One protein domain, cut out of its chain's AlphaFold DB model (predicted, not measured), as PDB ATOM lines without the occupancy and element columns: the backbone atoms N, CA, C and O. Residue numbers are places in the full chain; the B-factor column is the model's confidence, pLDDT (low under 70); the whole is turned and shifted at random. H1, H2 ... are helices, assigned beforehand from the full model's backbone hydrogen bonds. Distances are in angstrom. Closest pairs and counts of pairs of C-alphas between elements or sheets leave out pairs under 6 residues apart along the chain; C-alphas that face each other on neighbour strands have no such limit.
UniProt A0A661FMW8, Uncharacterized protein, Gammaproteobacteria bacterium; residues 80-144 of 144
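AT A GLANCE: This is residues 80 to 144 of the 144 residues of an uncharacterized protein of Gammaproteobacteria bacterium (UniProt A0A661FMW8). Two longer helices, H1 and H3, run opposite ways partly side by side and splay apart, and a short helix, H2, sits beyond the first residue of H3, turned steeply to it. From H1 to H2 the chain makes a long loop, of which residues 102 to 108 stick out at one end, and a tail, residues 137 to 144, sticks out beyond the body at the last residue of H3. The printed part has 65 residues with three named helices in the order H1, H2, H3 and no named strand; its class is all helix. The whole is loose, with a radius of gyration of the C-alphas of 14.9 A, and spans 43 by 31 by 21 A.

HOW THE PARTS SIT: H1, residues 80 to 92, touches H3, residues 124 to 138, with residues 86 to 90 of H1 alone and residues 129 to 133 of H3 alone. The closest C-alphas of the two are those of Gly 90 and Asp 129, 6.2 A apart. H1 and H3 run opposite ways at a tilt of 35.4 degrees, only just steep. H1 is apart from H2, residues 109 to 115. H2 touches H3, which takes part with residues 124 to 125 alone; the closest C-alphas are those of Met 114 and Leu 124, 5.1 A apart. H2 and H3 run the same way at a steep tilt of 63 degrees. In H1, H2 and H3, every O i to N i+4 pair is within hydrogen-bond range.

IN THESE COORDINATES: H1 runs from Ile 80, with its C-alpha at (201.513, 252.708, 321.204), to Leu 92, and is 18.3 A long from first to last C-alpha. H2 runs from Ala 109, C-alpha at (192.147, 225.801, 348.591), to Thr 115 and is 10.0 A long. H3, the longest helix with 15 residues, runs from Leu 124 to Thr 138, C-alpha at (202.570, 253.228, 341.108), and is 19.8 A long.

THE WHOLE: The two C-alphas farthest apart are those of Ile 80 and Glu 104, 47.2 A. Residues 102 to 108 and 137 to 144 stand free; the body without them has 50 residues and spans 39 by 21 by 14 A. The link from H1 to H2, 16 residues, is long, and the link from H2 to H3, 8 residues, is short. The printed part has no cut and ends at Met 144, the chain's last residue. The mean pLDDT of the printed part is 73.1, and the model's confidence is low, under 70, at residues 80 to 83, residue 96 and residues 137 to 144.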
ATOM      1  N   ILE A  80     201.261 254.081 321.663       63.84
ATOM      2  CA  ILE A  80     201.513 252.708 321.204       63.84
ATOM      3  C   ILE A  80     202.437 251.963 322.181       63.84
ATOM      4  O   ILE A  80     202.248 250.769 322.394       63.84
ATOM      5  N   VAL A  81     203.397 252.644 322.818       67.19
ATOM      6  CA  VAL A  81     204.387 251.973 323.681       67.19
ATOM      7  C   VAL A  81     203.802 251.566 325.039       67.19
ATOM      8  O   VAL A  81     204.064 250.454 325.495       67.19
ATOM      9  N   SER A  82     202.962 252.395 325.663       65.81
ATOM     10  CA  SER A  82     202.299 252.046 326.932       65.81
ATOM     11  C   SER A  82     201.240 250.954 326.742       65.81
ATOM     12  O   SER A  82     201.153 250.024 327.543       65.81
ATOM     13  N   GLN A  83     200.496 250.995 325.632       67.00
ATOM     14  CA  GLN A  83     199.557 249.930 325.263       67.00
ATOM     15  C   GLN A  83     200.282 248.621 324.923       67.00
ATOM     16  O   GLN A  83     199.827 247.539 325.294       67.00
ATOM     17  N   PHE A  84     201.446 248.703 324.272       71.44
ATOM     18  CA  PHE A  84     202.296 247.543 324.026       71.44
ATOM     19  C   PHE A  84     202.840 246.949 325.332       71.44
ATOM     20  O   PHE A  84     202.815 245.733 325.492       71.44
ATOM     21  N   ALA A  85     203.261 247.776 326.294       72.12
ATOM     22  CA  ALA A  85     203.701 247.307 327.608       72.12
ATOM     23  C   ALA A  85     202.582 246.550 328.342       72.12
ATOM     24  O   ALA A  85     202.811 245.440 328.820       72.12
ATOM     25  N   LYS A  86     201.353 247.081 328.333       72.00
ATOM     26  CA  LYS A  86     200.174 246.389 328.876       72.00
ATOM     27  C   LYS A  86     199.923 245.045 328.183       72.00
ATOM     28  O   LYS A  86     199.676 244.038 328.839       72.00
ATOM     29  N   MET A  87     200.046 245.005 326.857       75.25
ATOM     30  CA  MET A  87     199.932 243.761 326.091       75.25
ATOM     31  C   MET A  87     201.035 242.749 326.448       75.25
ATOM     32  O   MET A  87     200.758 241.552 326.491       75.25
ATOM     33  N   VAL A  88     202.270 243.193 326.701       74.38
ATOM     34  CA  VAL A  88     203.369 242.316 327.138       74.38
ATOM     35  C   VAL A  88     203.097 241.756 328.534       74.38
ATOM     36  O   VAL A  88     203.251 240.551 328.716       74.38
ATOM     37  N   VAL A  89     202.638 242.580 329.484       76.00
ATOM     38  CA  VAL A  89     202.264 242.136 330.841       76.00
ATOM     39  C   VAL A  89     201.163 241.072 330.777       76.00
ATOM     40  O   VAL A  89     201.374 239.951 331.245       76.00
ATOM     41  N   GLY A  90     200.068 241.344 330.062       74.12
ATOM     42  CA  GLY A  90     199.013 240.346 329.851       74.12
ATOM     43  C   GLY A  90     199.495 239.114 329.065       74.12
ATOM     44  O   GLY A  90     199.002 238.001 329.244       74.12
ATOM     45  N   GLY A  91     200.505 239.279 328.206       75.38
ATOM     46  CA  GLY A  91     201.172 238.196 327.485       75.38
ATOM     47  C   GLY A  91     201.982 237.261 328.388       75.38
ATOM     48  O   GLY A  91     201.973 236.048 328.157       75.38
ATOM     49  N   LEU A  92     202.645 237.795 329.420       73.25
ATOM     50  CA  LEU A  92     203.414 237.019 330.402       73.25
ATOM     51  C   LEU A  92     202.507 236.113 331.244       73.25
ATOM     52  O   LEU A  92     202.887 234.984 331.555       73.25
ATOM     53  N   LEU A  93     201.284 236.563 331.527       72.50
ATOM     54  CA  LEU A  93     200.285 235.828 332.309       72.50
ATOM     55  C   LEU A  93     199.431 234.851 331.481       72.50
ATOM     56  O   LEU A  93     198.506 234.235 332.006       72.50
ATOM     57  N   ARG A  94     199.751 234.633 330.194       71.38
ATOM     58  CA  ARG A  94     199.069 233.610 329.371       71.38
ATOM     59  C   ARG A  94     199.254 232.189 329.898       71.38
ATOM     60  O   ARG A  94     198.415 231.331 329.635       71.38
ATOM     61  N   LYS A  95     200.369 231.913 330.577       74.50
ATOM     62  CA  LYS A  95     200.552 230.656 331.307       74.50
ATOM     63  C   LYS A  95     200.062 230.872 332.728       74.50
ATOM     64  O   LYS A  95     200.522 231.801 333.384       74.50
ATOM     65  N   GLN A  96     199.165 230.003 333.194       69.38
ATOM     66  CA  GLN A  96     198.715 230.085 334.576       69.38
ATOM     67  C   GLN A  96     199.908 229.984 335.544       69.38
ATOM     68  O   GLN A  96     200.823 229.184 335.301       69.38
ATOM     69  N   PRO A  97     199.896 230.767 336.638       72.19
ATOM     70  CA  PRO A  97     200.874 230.639 337.707       72.19
ATOM     71  C   PRO A  97     200.910 229.201 338.230       72.19
ATOM     72  O   PRO A  97     199.878 228.550 338.370       72.19
ATOM     73  N   THR A  98     202.099 228.679 338.524       78.62
ATOM     74  CA  THR A  98     202.219 227.362 339.162       78.62
ATOM     75  C   THR A  98     202.100 227.537 340.672       78.62
ATOM     76  O   THR A  98     202.971 228.149 341.284       78.62
ATOM     77  N   LEU A  99     201.033 227.003 341.268       78.31
ATOM     78  CA  LEU A  99     200.808 227.023 342.714       78.31
ATOM     79  C   LEU A  99     201.039 225.625 343.294       78.31
ATOM     80  O   LEU A  99     200.369 224.668 342.913       78.31
ATOM     81  N   THR A 100     201.972 225.504 344.235       80.19
ATOM     82  CA  THR A 100     202.215 224.267 344.992       80.19
ATOM     83  C   THR A 100     201.929 224.513 346.465       80.19
ATOM     84  O   THR A 100     202.668 225.249 347.119       80.19
ATOM     85  N   LEU A 101     200.865 223.901 346.985       80.31
ATOM     86  CA  LEU A 101     200.462 224.034 348.385       80.31
ATOM     87  C   LEU A 101     201.010 222.875 349.241       80.31
ATOM     88  O   LEU A 101     201.153 221.755 348.738       80.31
ATOM     89  N   PRO A 102     201.308 223.108 350.534       86.88
ATOM     90  CA  PRO A 102     201.615 222.044 351.488       86.88
ATOM     91  C   PRO A 102     200.462 221.036 351.617       86.88
ATOM     92  O   PRO A 102     199.296 221.388 351.458       86.88
ATOM     93  N   LYS A 103     200.775 219.788 351.986       79.25
ATOM     94  CA  LYS A 103     199.775 218.705 352.140       79.25
ATOM     95  C   LYS A 103     198.765 218.928 353.275       79.25
ATOM     96  O   LYS A 103     197.799 218.188 353.380       79.25
ATOM     97  N   GLU A 104     199.023 219.904 354.136       83.38
ATOM     98  CA  GLU A 104     198.217 220.243 355.314       83.38
ATOM     99  C   GLU A 104     197.039 221.173 354.977       83.38
ATOM    100  O   GLU A 104     196.190 221.434 355.827       83.38
ATOM    101  N   VAL A 105     196.991 221.695 353.748       82.56
ATOM    102  CA  VAL A 105     195.993 222.679 353.318       82.56
ATOM    103  C   VAL A 105     194.692 221.978 352.882       82.56
ATOM    104  O   VAL A 105     194.767 220.919 352.257       82.56
ATOM    105  N   PRO A 106     193.502 222.548 353.173       84.94
ATOM    106  CA  PRO A 106     192.219 221.962 352.785       84.94
ATOM    107  C   PRO A 106     192.101 221.656 351.285       84.94
ATOM    108  O   PRO A 106     192.518 222.451 350.434       84.94
ATOM    109  N   GLU A 107     191.465 220.526 350.962       75.81
ATOM    110  CA  GLU A 107     191.072 220.184 349.591       75.81
ATOM    111  C   GLU A 107     190.158 221.287 349.031       75.81
ATOM    112  O   GLU A 107     189.148 221.638 349.636       75.81
ATOM    113  N   GLY A 108     190.549 221.877 347.898       77.69
ATOM    114  CA  GLY A 108     189.841 223.001 347.269       77.69
ATOM    115  C   GLY A 108     190.482 224.377 347.484       77.69
ATOM    116  O   GLY A 108     190.177 225.298 346.735       77.69
ATOM    117  N   ALA A 109     191.446 224.524 348.401       80.81
ATOM    118  CA  ALA A 109     192.147 225.801 348.591       80.81
ATOM    119  C   ALA A 109     192.927 226.244 347.340       80.81
ATOM    120  O   ALA A 109     192.971 227.426 347.020       80.81
ATOM    121  N   SER A 110     193.510 225.290 346.605       79.94
ATOM    122  CA  SER A 110     194.170 225.566 345.322       79.94
ATOM    123  C   SER A 110     193.205 226.155 344.299       79.94
ATOM    124  O   SER A 110     193.585 227.048 343.552       79.94
ATOM    125  N   ASP A 111     191.988 225.623 344.234       81.56
ATOM    126  CA  ASP A 111     191.000 226.032 343.239       81.56
ATOM    127  C   ASP A 111     190.439 227.412 343.588       81.56
ATOM    128  O   ASP A 111     190.419 228.304 342.741       81.56
ATOM    129  N   TRP A 112     190.133 227.626 344.872       83.69
ATOM    130  CA  TRP A 112     189.734 228.926 345.405       83.69
ATOM    131  C   TRP A 112     190.784 230.013 345.132       83.69
ATOM    132  O   TRP A 112     190.445 231.047 344.567       83.69
ATOM    133  N   ILE A 113     192.070 229.759 345.420       82.00
ATOM    134  CA  ILE A 113     193.154 230.719 345.130       82.00
ATOM    135  C   ILE A 113     193.246 231.013 343.630       82.00
ATOM    136  O   ILE A 113     193.509 232.145 343.239       82.00
ATOM    137  N   MET A 114     193.056 230.019 342.764       80.00
ATOM    138  CA  MET A 114     193.185 230.243 341.325       80.00
ATOM    139  C   MET A 114     192.006 231.011 340.727       80.00
ATOM    140  O   MET A 114     192.209 231.758 339.770       80.00
ATOM    141  N   THR A 115     190.796 230.848 341.265       80.50
ATOM    142  CA  THR A 115     189.562 231.340 340.627       80.50
ATOM    143  C   THR A 115     188.861 232.478 341.358       80.50
ATOM    144  O   THR A 115     188.234 233.279 340.677       80.50
ATOM    145  N   MET A 116     188.985 232.587 342.683       80.19
ATOM    146  CA  MET A 116     188.221 233.521 343.528       80.19
ATOM    147  C   MET A 116     189.111 234.180 344.594       80.19
ATOM    148  O   MET A 116     188.758 234.243 345.771       80.19
ATOM    149  N   LEU A 117     190.309 234.617 344.204       79.88
ATOM    150  CA  LEU A 117     191.260 235.218 345.142       79.88
ATOM    151  C   LEU A 117     190.846 236.629 345.565       79.88
ATOM    152  O   LEU A 117     191.048 237.004 346.720       79.88
ATOM    153  N   GLY A 118     190.339 237.424 344.619       74.25
ATOM    154  CA  GLY A 118     189.928 238.802 344.870       74.25
ATOM    155  C   GLY A 118     188.583 238.897 345.588       74.25
ATOM    156  O   GLY A 118     187.738 238.015 345.473       74.25
ATOM    157  N   GLU A 119     188.364 240.007 346.300       74.06
ATOM    158  CA  GLU A 119     187.071 240.345 346.927       74.06
ATOM    159  C   GLU A 119     185.929 240.462 345.894       74.06
ATOM    160  O   GLU A 119     184.755 240.338 346.229       74.06
ATOM    161  N   ASP A 120     186.288 240.665 344.628       78.44
ATOM    162  CA  ASP A 120     185.427 240.741 343.451       78.44
ATOM    163  C   ASP A 120     185.287 239.405 342.691       78.44
ATOM    164  O   ASP A 120     184.886 239.404 341.527       78.44
ATOM    165  N   ASP A 121     185.648 238.278 343.314       73.62
ATOM    166  CA  ASP A 121     185.744 236.954 342.683       73.62
ATOM    167  C   ASP A 121     186.733 236.911 341.496       73.62
ATOM    168  O   ASP A 121     186.617 236.081 340.590       73.62
ATOM    169  N   SER A 122     187.734 237.801 341.471       80.12
ATOM    170  CA  SER A 122     188.765 237.773 340.433       80.12
ATOM    171  C   SER A 122     189.756 236.618 340.627       80.12
ATOM    172  O   SER A 122     190.200 236.284 341.730       80.12
ATOM    173  N   SER A 123     190.135 235.998 339.506       84.31
ATOM    174  CA  SER A 123     191.171 234.957 339.469       84.31
ATOM    175  C   SER A 123     192.546 235.502 339.875       84.31
ATOM    176  O   SER A 123     192.848 236.671 339.618       84.31
ATOM    177  N   LEU A 124     193.437 234.637 340.378       81.56
ATOM    178  CA  LEU A 124     194.835 234.998 340.671       81.56
ATOM    179  C   LEU A 124     195.526 235.665 339.470       81.56
ATOM    180  O   LEU A 124     196.301 236.597 339.647       81.56
ATOM    181  N   ALA A 125     195.235 235.220 338.246       80.56
ATOM    182  CA  ALA A 125     195.811 235.806 337.038       80.56
ATOM    183  C   ALA A 125     195.351 237.255 336.806       80.56
ATOM    184  O   ALA A 125     196.169 238.099 336.455       80.56
ATOM    185  N   ALA A 126     194.068 237.551 337.024       80.94
ATOM    186  CA  ALA A 126     193.524 238.903 336.888       80.94
ATOM    187  C   ALA A 126     194.051 239.831 337.991       80.94
ATOM    188  O   ALA A 126     194.457 240.956 337.706       80.94
ATOM    189  N   PHE A 127     194.127 239.325 339.225       83.31
ATOM    190  CA  PHE A 127     194.763 240.028 340.333       83.31
ATOM    191  C   PHE A 127     196.234 240.346 340.027       83.31
ATOM    192  O   PHE A 127     196.665 241.483 340.188       83.31
ATOM    193  N   MET A 128     197.006 239.371 339.532       80.88
ATOM    194  CA  MET A 128     198.410 239.575 339.165       80.88
ATOM    195  C   MET A 128     198.585 240.529 337.980       80.88
ATOM    196  O   MET A 128     199.549 241.283 337.979       80.88
ATOM    197  N   ASP A 129     197.696 240.520 336.982       81.75
ATOM    198  CA  ASP A 129     197.749 241.465 335.854       81.75
ATOM    199  C   ASP A 129     197.575 242.903 336.344       81.75
ATOM    200  O   ASP A 129     198.385 243.774 336.022       81.75
ATOM    201  N   LEU A 130     196.568 243.123 337.195       79.00
ATOM    202  CA  LEU A 130     196.318 244.414 337.824       79.00
ATOM    203  C   LEU A 130     197.471 244.828 338.733       79.00
ATOM    204  O   LEU A 130     197.958 245.940 338.584       79.00
ATOM    205  N   ALA A 131     197.957 243.939 339.598       79.50
ATOM    206  CA  ALA A 131     199.058 244.234 340.508       79.50
ATOM    207  C   ALA A 131     200.367 244.521 339.758       79.50
ATOM    208  O   ALA A 131     201.076 245.456 340.097       79.50
ATOM    209  N   LEU A 132     200.696 243.765 338.704       77.94
ATOM    210  CA  LEU A 132     201.893 244.019 337.894       77.94
ATOM    211  C   LEU A 132     201.777 245.316 337.094       77.94
ATOM    212  O   LEU A 132     202.769 246.024 336.921       77.94
ATOM    213  N   TRP A 133     200.583 245.624 336.588       76.81
ATOM    214  CA  TRP A 133     200.324 246.882 335.900       76.81
ATOM    215  C   TRP A 133     200.363 248.070 336.863       76.81
ATOM    216  O   TRP A 133     200.973 249.088 336.547       76.81
ATOM    217  N   GLU A 134     199.781 247.922 338.048       75.19
ATOM    218  CA  GLU A 134     199.854 248.896 339.129       75.19
ATOM    219  C   GLU A 134     201.305 249.094 339.560       75.19
ATOM    220  O   GLU A 134     201.772 250.213 339.545       75.19
ATOM    221  N   GLU A 135     202.096 248.052 339.802       70.25
ATOM    222  CA  GLU A 135     203.532 248.194 340.086       70.25
ATOM    223  C   GLU A 135     204.293 248.880 338.938       70.25
ATOM    224  O   GLU A 135     205.198 249.686 339.157       70.25
ATOM    225  N   LEU A 136     203.910 248.644 337.681       70.50
ATOM    226  CA  LEU A 136     204.482 249.388 336.560       70.50
ATOM    227  C   LEU A 136     204.171 250.896 336.670       70.50
ATOM    228  O   LEU A 136     205.032 251.711 336.326       70.50
ATOM    229  N   GLN A 137     202.993 251.263 337.179       64.94
ATOM    230  CA  GLN A 137     202.494 252.638 337.288       64.94
ATOM    231  C   GLN A 137     202.840 253.354 338.616       64.94
ATOM    232  O   GLN A 137     203.158 254.539 338.583       64.94
ATOM    233  N   THR A 138     202.828 252.667 339.762       52.28
ATOM    234  CA  THR A 138     202.570 253.228 341.108       52.28
ATOM    235  C   THR A 138     203.789 253.278 342.031       52.28
ATOM    236  O   THR A 138     203.690 253.807 343.136       52.28
ATOM    237  N   VAL A 139     204.987 252.870 341.592       53.72
ATOM    238  CA  VAL A 139     206.237 253.055 342.383       53.72
ATOM    239  C   VAL A 139     206.552 254.535 342.713       53.72
ATOM    240  O   VAL A 139     207.557 254.859 343.337       53.72
ATOM    241  N   GLU A 140     205.690 255.453 342.293       47.59
ATOM    242  CA  GLU A 140     205.741 256.889 342.509       47.59
ATOM    243  C   GLU A 140     205.160 257.374 343.854       47.59
ATOM    244  O   GLU A 140     205.551 258.439 344.324       47.59
ATOM    245  N   LEU A 141     204.266 256.630 344.522       38.75
ATOM    246  CA  LEU A 141     203.585 257.127 345.739       38.75
ATOM    247  C   LEU A 141     204.363 256.918 347.055       38.75
ATOM    248  O   LEU A 141     203.893 257.322 348.116       38.75
ATOM    249  N   GLY A 142     205.560 256.322 347.008       37.78
ATOM    250  CA  GLY A 142     206.417 256.096 348.183       37.78
ATOM    251  C   GLY A 142     207.394 257.231 348.524       37.78
ATOM    252  O   GLY A 142     208.153 257.095 349.481       37.78
ATOM    253  N   TYR A 143     207.409 258.321 347.748       34.88
ATOM    254  CA  TYR A 143     208.343 259.442 347.917       34.88
ATOM    255  C   TYR A 143     207.651 260.811 347.779       34.88
ATOM    256  O   TYR A 143     207.997 261.615 346.911       34.88
ATOM    257  N   MET A 144     206.697 261.085 348.672       36.03
ATOM    258  CA  MET A 144     206.360 262.448 349.113       36.03
ATOM    259  C   MET A 144     206.636 262.590 350.606       36.03
ATOM    260  O   MET A 144     206.284 261.651 351.354       36.03
TER     261      MET A 144